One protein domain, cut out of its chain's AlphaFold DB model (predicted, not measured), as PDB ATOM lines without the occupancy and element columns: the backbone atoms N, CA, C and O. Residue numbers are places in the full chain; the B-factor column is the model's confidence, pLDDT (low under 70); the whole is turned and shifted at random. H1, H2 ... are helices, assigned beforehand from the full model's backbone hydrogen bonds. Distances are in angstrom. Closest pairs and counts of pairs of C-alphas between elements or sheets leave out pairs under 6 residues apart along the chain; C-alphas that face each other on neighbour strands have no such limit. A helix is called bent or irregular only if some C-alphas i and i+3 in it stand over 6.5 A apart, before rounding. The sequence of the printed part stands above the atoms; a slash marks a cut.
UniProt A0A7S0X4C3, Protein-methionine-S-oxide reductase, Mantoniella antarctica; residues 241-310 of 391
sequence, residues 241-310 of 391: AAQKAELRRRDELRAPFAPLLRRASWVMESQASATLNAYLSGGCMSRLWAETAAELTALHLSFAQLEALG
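Overview. This is residues 241 to 310 of the 391 residues of the protein "Protein-methionine-S-oxide reductase" of Mantoniella antarctica (UniProt A0A7S0X4C3). H4 lies near the middle of a small rounded helical body, with H1, H3 and H5 packed on it. From H1 the chain winds through H2 and H3 in sharp corners and comes back with H4 to the side of H1; H5 then packs steeply on H4, and the short H6 follows near H5. The printed part has 70 residues with six named helices, H1 to H6 in order, and no named strand: the class is all helix. It is compact, with a radius of gyration of the C-alphas of 11.3 A and spans of 28 by 23 by 22 A.

Along the chain. H1, residues 245 to 249, begins at C-alpha 245 (191.798, 221.479, 156.471). H2 is residues 251 to 261, 13.1 A long, and H3 residues 264 to 269. H4, residues 271 to 280, measures 14.1 A. H5, residues 286 to 298, is the longest at 19.4 A. H6, residues 303 to 307, ends at C-alpha 307 (185.810, 203.031, 156.646). H2 and H5 are irregular: C-alphas 256 and 259 are 7.5 A apart, and C-alphas 287 and 290 are 8.0 A apart.

Arrangement. H4 is the hub, touching three helices. H1 touches it, closest at the C-alphas of Glu 246 and Asn 277, 5.4 A. H3 touches H4 only at the corner, about perpendicular at 87 degrees, closest at the C-alphas of Val 267 and Ser 273, 5.7 A. H5 touches H4, opposite ways at a steep tilt of 52 degrees, closest at the C-alphas of Ala 272 and Glu 295, 5.3 A. H2 touches H1 only at the corner, closest at the C-alphas of Arg 248 and Arg 254, 6.2 A. H2 and H3 only just touch, only at the corner, with 3 pairs of C-alphas within 8 A, the closest being Leu 261 and Val 267 at 6.0 A. H6 is close to H5 but not clearly touching, closest at the C-alphas of Ala 293 and Phe 303, 7.2 A. H2 is apart from H4. Every O i to N i+4 pair is within hydrogen-bond range in H1, H3, H4 and H6, against 7 of 9 in H5 and 3 of 7 in H2, where 3 of 8 O i to N i+3 pairs are within range.

Size, cuts and confidence. The two C-alphas farthest apart, those of Arg 262 and Ser 286, are 29.3 A apart. The printed part has no cut, and its five links between helices are tight. Mean pLDDT of the printed part is 86.4; residues 285 to 287 are under 70.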
ATOM      1  N   ALA A 241     188.787 228.560 152.639       93.31
ATOM      2  CA  ALA A 241     189.588 227.449 152.123       93.31
ATOM      3  C   ALA A 241     190.658 226.931 153.106       93.31
ATOM      4  O   ALA A 241     191.036 225.767 153.010       93.31
ATOM      5  N   ALA A 242     191.116 227.761 154.047       94.06
ATOM      6  CA  ALA A 242     192.063 227.378 155.095       94.06
ATOM      7  C   ALA A 242     191.378 226.713 156.302       94.06
ATOM      8  O   ALA A 242     192.040 226.016 157.068       94.06
ATOM      9  N   GLN A 243     190.064 226.901 156.467       97.19
ATOM     10  CA  GLN A 243     189.281 226.331 157.565       97.19
ATOM     11  C   GLN A 243     189.054 224.831 157.378       97.19
ATOM     12  O   GLN A 243     188.722 224.407 156.268       97.19
ATOM     13  N   LYS A 244     189.092 224.049 158.466       95.69
ATOM     14  CA  LYS A 244     188.755 222.614 158.451       95.69
ATOM     15  C   LYS A 244     189.573 221.830 157.422       95.69
ATOM     16  O   LYS A 244     189.029 221.153 156.546       95.69
ATOM     17  N   ALA A 245     190.891 221.980 157.494       92.38
ATOM     18  CA  ALA A 245     191.798 221.479 156.471       92.38
ATOM     19  C   ALA A 245     191.713 219.960 156.258       92.38
ATOM     20  O   ALA A 245     191.800 219.512 155.117       92.38
ATOM     21  N   GLU A 246     191.461 219.171 157.302       88.69
ATOM     22  CA  GLU A 246     191.350 217.713 157.186       88.69
ATOM     23  C   GLU A 246     190.095 217.291 156.419       88.69
ATOM     24  O   GLU A 246     190.140 216.336 155.656       88.69
ATOM     25  N   LEU A 247     188.992 218.044 156.506       88.81
ATOM     26  CA  LEU A 247     187.824 217.807 155.647       88.81
ATOM     27  C   LEU A 247     188.088 218.164 154.176       88.81
ATOM     28  O   LEU A 247     187.437 217.624 153.284       88.81
ATOM     29  N   ARG A 248     189.007 219.100 153.912       89.94
ATOM     30  CA  ARG A 248     189.273 219.633 152.565       89.94
ATOM     31  C   ARG A 248     190.365 218.885 151.812       89.94
ATOM     32  O   ARG A 248     190.304 218.839 150.587       89.94
ATOM     33  N   ARG A 249     191.360 218.344 152.520       86.19
ATOM     34  CA  ARG A 249     192.508 217.635 151.929       86.19
ATOM     35  C   ARG A 249     192.201 216.178 151.552       86.19
ATOM     36  O   ARG A 249     193.020 215.557 150.888       86.19
ATOM     37  N   ARG A 250     191.054 215.634 151.973       85.12
ATOM     38  CA  ARG A 250     190.621 214.259 151.671       85.12
ATOM     39  C   ARG A 250     189.781 214.257 150.401       85.12
ATOM     40  O   ARG A 250     188.642 214.736 150.404       85.12
ATOM     41  N   ASP A 251     190.346 213.745 149.315       84.06
ATOM     42  CA  ASP A 251     189.701 213.747 148.000       84.06
ATOM     43  C   ASP A 251     188.365 212.990 148.004       84.06
ATOM     44  O   ASP A 251     187.406 213.412 147.350       84.06
ATOM     45  N   GLU A 252     188.271 211.942 148.820       83.62
ATOM     46  CA  GLU A 252     187.093 211.093 149.013       83.62
ATOM     47  C   GLU A 252     185.917 211.868 149.624       83.62
ATOM     48  O   GLU A 252     184.753 211.619 149.307       83.62
ATOM     49  N   LEU A 253     186.215 212.854 150.477       84.31
ATOM     50  CA  LEU A 253     185.213 213.685 151.149       84.31
ATOM     51  C   LEU A 253     184.870 214.947 150.361       84.31
ATOM     52  O   LEU A 253     183.836 215.571 150.617       84.31
ATOM     53  N   ARG A 254     185.690 215.312 149.369       83.00
ATOM     54  CA  ARG A 254     185.555 216.571 148.637       83.00
ATOM     55  C   ARG A 254     184.188 216.719 147.979       83.00
ATOM     56  O   ARG A 254     183.561 217.759 148.148       83.00
ATOM     57  N   ALA A 255     183.715 215.709 147.247       85.31
ATOM     58  CA  ALA A 255     182.421 215.774 146.561       85.31
ATOM     59  C   ALA A 255     181.218 215.675 147.525       85.31
ATOM     60  O   ALA A 255     180.362 216.565 147.459       85.31
ATOM     61  N   PRO A 256     181.152 214.700 148.459       84.44
ATOM     62  CA  PRO A 256     180.049 214.600 149.419       84.44
ATOM     63  C   PRO A 256     179.894 215.839 150.312       84.44
ATOM     64  O   PRO A 256     178.777 216.300 150.547       84.44
ATOM     65  N   PHE A 257     181.004 216.432 150.765       89.44
ATOM     66  CA  PHE A 257     180.978 217.605 151.641       89.44
ATOM     67  C   PHE A 257     180.988 218.941 150.889       89.44
ATOM     68  O   PHE A 257     180.822 219.982 151.526       89.44
ATOM     69  N   ALA A 258     181.117 218.965 149.554       90.56
ATOM     70  CA  ALA A 258     181.190 220.210 148.782       90.56
ATOM     71  C   ALA A 258     180.046 221.205 149.088       90.56
ATOM     72  O   ALA A 258     180.335 222.394 149.253       90.56
ATOM     73  N   PRO A 259     178.765 220.789 149.203       92.88
ATOM     74  CA  PRO A 259     177.682 221.709 149.556       92.88
ATOM     75  C   PRO A 259     177.838 222.310 150.955       92.88
ATOM     76  O   PRO A 259     177.520 223.479 151.160       92.88
ATOM     77  N   LEU A 260     178.355 221.530 151.907       93.56
ATOM     78  CA  LEU A 260     178.567 221.953 153.290       93.56
ATOM     79  C   LEU A 260     179.768 222.904 153.393       93.56
ATOM     80  O   LEU A 260     179.652 223.973 153.988       93.56
ATOM     81  N   LEU A 261     180.882 222.561 152.738       93.75
ATOM     82  CA  LEU A 261     182.151 223.298 152.762       93.75
ATOM     83  C   LEU A 261     182.109 224.667 152.064       93.75
ATOM     84  O   LEU A 261     183.014 225.479 152.279       93.75
ATOM     85  N   ARG A 262     181.077 224.931 151.248       94.62
ATOM     86  CA  ARG A 262     180.787 226.254 150.661       94.62
ATOM     87  C   ARG A 262     180.060 227.201 151.621       94.62
ATOM     88  O   ARG A 262     180.021 228.399 151.366       94.62
ATOM     89  N   ARG A 263     179.470 226.690 152.707       96.38
ATOM     90  CA  ARG A 263     178.687 227.492 153.657       96.38
ATOM     91  C   ARG A 263     179.571 227.905 154.826       96.38
ATOM     92  O   ARG A 263     179.867 227.084 155.691       96.38
ATOM     93  N   ALA A 264     179.953 229.179 154.866       95.44
ATOM     94  CA  ALA A 264     180.783 229.740 155.931       95.44
ATOM     95  C   ALA A 264     180.226 229.446 157.336       95.44
ATOM     96  O   ALA A 264     180.971 228.981 158.194       95.44
ATOM     97  N   SER A 265     178.910 229.595 157.527       95.12
ATOM     98  CA  SER A 265     178.232 229.289 158.794       95.12
ATOM     99  C   SER A 265     178.406 227.830 159.219       95.12
ATOM    100  O   SER A 265     178.726 227.546 160.365       95.12
ATOM    101  N   TRP A 266     178.298 226.871 158.297       95.12
ATOM    102  CA  TRP A 266     178.539 225.469 158.645       95.12
ATOM    103  C   TRP A 266     180.018 225.207 158.965       95.12
ATOM    104  O   TRP A 266     180.337 224.518 159.930       95.12
ATOM    105  N   VAL A 267     180.941 225.769 158.186       96.56
ATOM    106  CA  VAL A 267     182.382 225.516 158.354       96.56
ATOM    107  C   VAL A 267     182.947 226.131 159.639       96.56
ATOM    108  O   VAL A 267     183.845 225.544 160.241       96.56
ATOM    109  N   MET A 268     182.448 227.296 160.054       95.25
ATOM    110  CA  MET A 268     183.006 228.057 161.178       95.25
ATOM    111  C   MET A 268     182.158 227.993 162.453       95.25
ATOM    112  O   MET A 268     182.708 228.118 163.544       95.25
ATOM    113  N   GLU A 269     180.847 227.754 162.355       93.38
ATOM    114  CA  GLU A 269     179.936 227.843 163.510       93.38
ATOM    115  C   GLU A 269     179.317 226.497 163.920       93.38
ATOM    116  O   GLU A 269     178.689 226.405 164.979       93.38
ATOM    117  N   SER A 270     179.488 225.445 163.110       92.44
ATOM    118  CA  SER A 270     178.918 224.122 163.383       92.44
ATOM    119  C   SER A 270     179.815 223.258 164.263       92.44
ATOM    120  O   SER A 270     181.015 223.130 164.016       92.44
ATOM    121  N   GLN A 271     179.194 222.551 165.206       91.19
ATOM    122  CA  GLN A 271     179.844 221.467 165.939       91.19
ATOM    123  C   GLN A 271     180.244 220.320 165.019       91.19
ATOM    124  O   GLN A 271     181.376 219.855 165.101       91.19
ATOM    125  N   ALA A 272     179.377 219.934 164.080       91.38
ATOM    126  CA  ALA A 272     179.657 218.856 163.139       91.38
ATOM    127  C   ALA A 272     180.969 219.077 162.372       91.38
ATOM    128  O   ALA A 272     181.760 218.153 162.208       91.38
ATOM    129  N   SER A 273     181.228 220.309 161.913       94.75
ATOM    130  CA  SER A 273     182.441 220.599 161.147       94.75
ATOM    131  C   SER A 273     183.690 220.526 162.028       94.75
ATOM    132  O   SER A 273     184.676 219.916 161.616       94.75
ATOM    133  N   ALA A 274     183.642 221.079 163.245       93.88
ATOM    134  CA  ALA A 274     184.728 220.988 164.220       93.88
ATOM    135  C   ALA A 274     185.027 219.535 164.615       93.88
ATOM    136  O   ALA A 274     186.171 219.101 164.494       93.88
ATOM    137  N   THR A 275     184.005 218.767 165.004       90.88
ATOM    138  CA  THR A 275     184.138 217.367 165.429       90.88
ATOM    139  C   THR A 275     184.668 216.479 164.308       90.88
ATOM    140  O   THR A 275     185.597 215.714 164.541       90.88
ATOM    141  N   LEU A 276     184.144 216.598 163.083       89.94
ATOM    142  CA  LEU A 276     184.615 215.777 161.964       89.94
ATOM    143  C   LEU A 276     186.043 216.118 161.545       89.94
ATOM    144  O   LEU A 276     186.834 215.214 161.293       89.94
ATOM    145  N   ASN A 277     186.396 217.403 161.486       92.62
ATOM    146  CA  ASN A 277     187.767 217.805 161.180       92.62
ATOM    147  C   ASN A 277     188.747 217.339 162.261       92.62
ATOM    148  O   ASN A 277     189.829 216.857 161.940       92.62
ATOM    149  N   ALA A 278     188.354 217.455 163.533       90.88
ATOM    150  CA  ALA A 278     189.139 216.964 164.653       90.88
ATOM    151  C   ALA A 278     189.325 215.452 164.574       90.88
ATOM    152  O   ALA A 278     190.464 214.995 164.626       90.88
ATOM    153  N   TYR A 279     188.237 214.697 164.373       86.50
ATOM    154  CA  TYR A 279     188.280 213.255 164.148       86.50
ATOM    155  C   TYR A 279     189.307 212.956 163.054       86.50
ATOM    156  O   TYR A 279     190.367 212.430 163.364       86.50
ATOM    157  N   LEU A 280     189.102 213.438 161.827       86.50
ATOM    158  CA  LEU A 280     189.972 213.169 160.672       86.50
ATOM    159  C   LEU A 280     191.449 213.584 160.836       86.50
ATOM    160  O   LEU A 280     192.286 213.127 160.058       86.50
ATOM    161  N   SER A 281     191.793 214.398 161.840       85.75
ATOM    162  CA  SER A 281     193.181 214.778 162.140       85.75
ATOM    163  C   SER A 281     194.057 213.646 162.689       85.75
ATOM    164  O   SER A 281     195.264 213.830 162.841       85.75
ATOM    165  N   GLY A 282     193.494 212.484 163.036       78.19
ATOM    166  CA  GLY A 282     194.272 211.362 163.585       78.19
ATOM    167  C   GLY A 282     194.519 211.452 165.100       78.19
ATOM    168  O   GLY A 282     194.940 210.479 165.723       78.19
ATOM    169  N   GLY A 283     194.283 212.619 165.711       70.44
ATOM    170  CA  GLY A 283     194.682 212.913 167.092       70.44
ATOM    171  C   GLY A 283     193.630 212.615 168.160       70.44
ATOM    172  O   GLY A 283     193.963 212.582 169.349       70.44
ATOM    173  N   CYS A 284     192.374 212.412 167.760       71.69
ATOM    174  CA  CYS A 284     191.280 212.140 168.680       71.69
ATOM    175  C   CYS A 284     191.203 210.632 168.898       71.69
ATOM    176  O   CYS A 284     190.678 209.917 168.054       71.69
ATOM    177  N   MET A 285     191.713 210.127 170.023       63.62
ATOM    178  CA  MET A 285     191.451 208.737 170.432       63.62
ATOM    179  C   MET A 285     189.926 208.483 170.592       63.62
ATOM    180  O   MET A 285     189.090 209.286 170.185       63.62
ATOM    181  N   SER A 286     189.513 207.435 171.314       64.50
ATOM    182  CA  SER A 286     188.097 207.139 171.630       64.50
ATOM    183  C   SER A 286     187.304 208.262 172.339       64.50
ATOM    184  O   SER A 286     186.104 208.113 172.559       64.50
ATOM    185  N   ARG A 287     187.942 209.395 172.677       68.00
ATOM    186  CA  ARG A 287     187.382 210.542 173.413       68.00
ATOM    187  C   ARG A 287     186.199 211.229 172.732       68.00
ATOM    188  O   ARG A 287     185.425 211.861 173.437       68.00
ATOM    189  N   LEU A 288     186.081 211.125 171.407       75.62
ATOM    190  CA  LEU A 288     185.005 211.758 170.633       75.62
ATOM    191  C   LEU A 288     184.131 210.760 169.873       75.62
ATOM    192  O   LEU A 288     183.379 211.166 168.989       75.62
ATOM    193  N   TRP A 289     184.236 209.457 170.146       79.06
ATOM    194  CA  TRP A 289     183.536 208.460 169.330       79.06
ATOM    195  C   TRP A 289     182.018 208.677 169.331       79.06
ATOM    196  O   TRP A 289     181.396 208.672 168.273       79.06
ATOM    197  N   ALA A 290     181.427 208.923 170.504       82.69
ATOM    198  CA  ALA A 290     179.986 209.120 170.644       82.69
ATOM    199  C   ALA A 290     179.510 210.425 169.986       82.69
ATOM    200  O   ALA A 290     178.512 210.421 169.266       82.69
ATOM    201  N   GLU A 291     180.235 211.526 170.188       83.56
ATOM    202  CA  GLU A 291     179.943 212.814 169.560       83.56
ATOM    203  C   GLU A 291     180.069 212.714 168.039       83.56
ATOM    204  O   GLU A 291     179.163 213.113 167.316       83.56
ATOM    205  N   THR A 292     181.143 212.098 167.548       84.19
ATOM    206  CA  THR A 292     181.367 211.881 166.113       84.19
ATOM    207  C   THR A 292     180.266 211.008 165.517       84.19
ATOM    208  O   THR A 292     179.736 211.346 164.462       84.19
ATOM    209  N   ALA A 293     179.857 209.933 166.200       85.50
ATOM    210  CA  ALA A 293     178.745 209.086 165.772       85.50
ATOM    211  C   ALA A 293     177.441 209.884 165.624       85.50
ATOM    212  O   ALA A 293     176.721 209.726 164.634       85.50
ATOM    213  N   ALA A 294     177.142 210.745 166.601       87.06
ATOM    214  CA  ALA A 294     175.946 211.578 166.595       87.06
ATOM    215  C   ALA A 294     175.970 212.593 165.440       87.06
ATOM    216  O   ALA A 294     174.981 212.710 164.713       87.06
ATOM    217  N   GLU A 295     177.103 213.266 165.217       89.75
ATOM    218  CA  GLU A 295     177.263 214.222 164.113       89.75
ATOM    219  C   GLU A 295     177.205 213.540 162.739       89.75
ATOM    220  O   GLU A 295     176.558 214.046 161.823       89.75
ATOM    221  N   LEU A 296     177.827 212.365 162.588       86.88
ATOM    222  CA  LEU A 296     177.727 211.567 161.364       86.88
ATOM    223  C   LEU A 296     176.276 211.182 161.082       86.88
ATOM    224  O   LEU A 296     175.795 211.398 159.972       86.88
ATOM    225  N   THR A 297     175.557 210.705 162.098       88.44
ATOM    226  CA  THR A 297     174.141 210.336 161.968       88.44
ATOM    227  C   THR A 297     173.296 211.529 161.519       88.44
ATOM    228  O   THR A 297     172.487 211.398 160.602       88.44
ATOM    229  N   ALA A 298     173.522 212.714 162.097       86.75
ATOM    230  CA  ALA A 298     172.832 213.945 161.702       86.75
ATOM    231  C   ALA A 298     173.123 214.362 160.245       86.75
ATOM    232  O   ALA A 298     172.300 215.016 159.600       86.75
ATOM    233  N   LEU A 299     174.275 213.959 159.708       86.50
ATOM    234  CA  LEU A 299     174.673 214.171 158.316       86.50
ATOM    235  C   LEU A 299     174.287 213.014 157.383       86.50
ATOM    236  O   LEU A 299     174.646 213.055 156.209       86.50
ATOM    237  N   HIS A 300     173.532 212.022 157.869       87.69
ATOM    238  CA  HIS A 300     173.193 210.795 157.136       87.69
ATOM    239  C   HIS A 300     174.438 210.007 156.685       87.69
ATOM    240  O   HIS A 300     174.472 209.418 155.603       87.69
ATOM    241  N   LEU A 301     175.468 210.014 157.533       83.81
ATOM    242  CA  LEU A 301     176.710 209.265 157.400       83.81
ATOM    243  C   LEU A 301     176.874 208.277 158.569       83.81
ATOM    244  O   LEU A 301     176.177 208.345 159.580       83.81
ATOM    245  N   SER A 302     177.830 207.363 158.444       85.00
ATOM    246  CA  SER A 302     178.177 206.358 159.450       85.00
ATOM    247  C   SER A 302     179.675 206.080 159.425       85.00
ATOM    248  O   SER A 302     180.347 206.364 158.432       85.00
ATOM    249  N   PHE A 303     180.201 205.481 160.495       82.31
ATOM    250  CA  PHE A 303     181.594 205.033 160.506       82.31
ATOM    251  C   PHE A 303     181.884 204.051 159.373       82.31
ATOM    252  O   PHE A 303     182.846 204.270 158.658       82.31
ATOM    253  N   ALA A 304     181.003 203.082 159.106       82.75
ATOM    254  CA  ALA A 304     181.173 202.127 158.008       82.75
ATOM    255  C   ALA A 304     181.341 202.803 156.632       82.75
ATOM    256  O   ALA A 304     182.088 202.322 155.785       82.75
ATOM    257  N   GLN A 305     180.673 203.940 156.401       82.06
ATOM    258  CA  GLN A 305     180.863 204.718 155.173       82.06
ATOM    259  C   GLN A 305     182.208 205.444 155.142       82.06
ATOM    260  O   GLN A 305     182.775 205.581 154.066       82.06
ATOM    261  N   LEU A 306     182.725 205.908 156.283       80.19
ATOM    262  CA  LEU A 306     184.079 206.466 156.352       80.19
ATOM    263  C   LEU A 306     185.144 205.374 156.172       80.19
ATOM    264  O   LEU A 306     186.107 205.584 155.442       80.19
ATOM    265  N   GLU A 307     184.946 204.208 156.789       78.88
ATOM    266  CA  GLU A 307     185.810 203.031 156.646       78.88
ATOM    267  C   GLU A 307     185.873 202.604 155.172       78.88
ATOM    268  O   GLU A 307     186.947 202.582 154.586       78.88
ATOM    269  N   ALA A 308     184.726 202.464 154.499       80.12
ATOM    270  CA  ALA A 308     184.670 202.142 153.069       80.12
ATOM    271  C   ALA A 308     185.399 203.147 152.146       80.12
ATOM    272  O   ALA A 308     185.692 202.814 150.997       80.12
ATOM    273  N   LEU A 309     185.687 204.364 152.622       76.19
ATOM    274  CA  LEU A 309     186.476 205.380 151.914       76.19
ATOM    275  C   LEU A 309     187.974 205.337 152.267       76.19
ATOM    276  O   LEU A 309     188.712 206.241 151.890       76.19
ATOM    277  N   GLY A 310     188.440 204.326 153.005       70.44
ATOM    278  CA  GLY A 310     189.829 204.225 153.456       70.44
ATOM    279  C   GLY A 310     190.193 205.230 154.551       70.44
ATOM    280  O   GLY A 310     191.372 205.447 154.822       70.44
TER     281      GLY A 310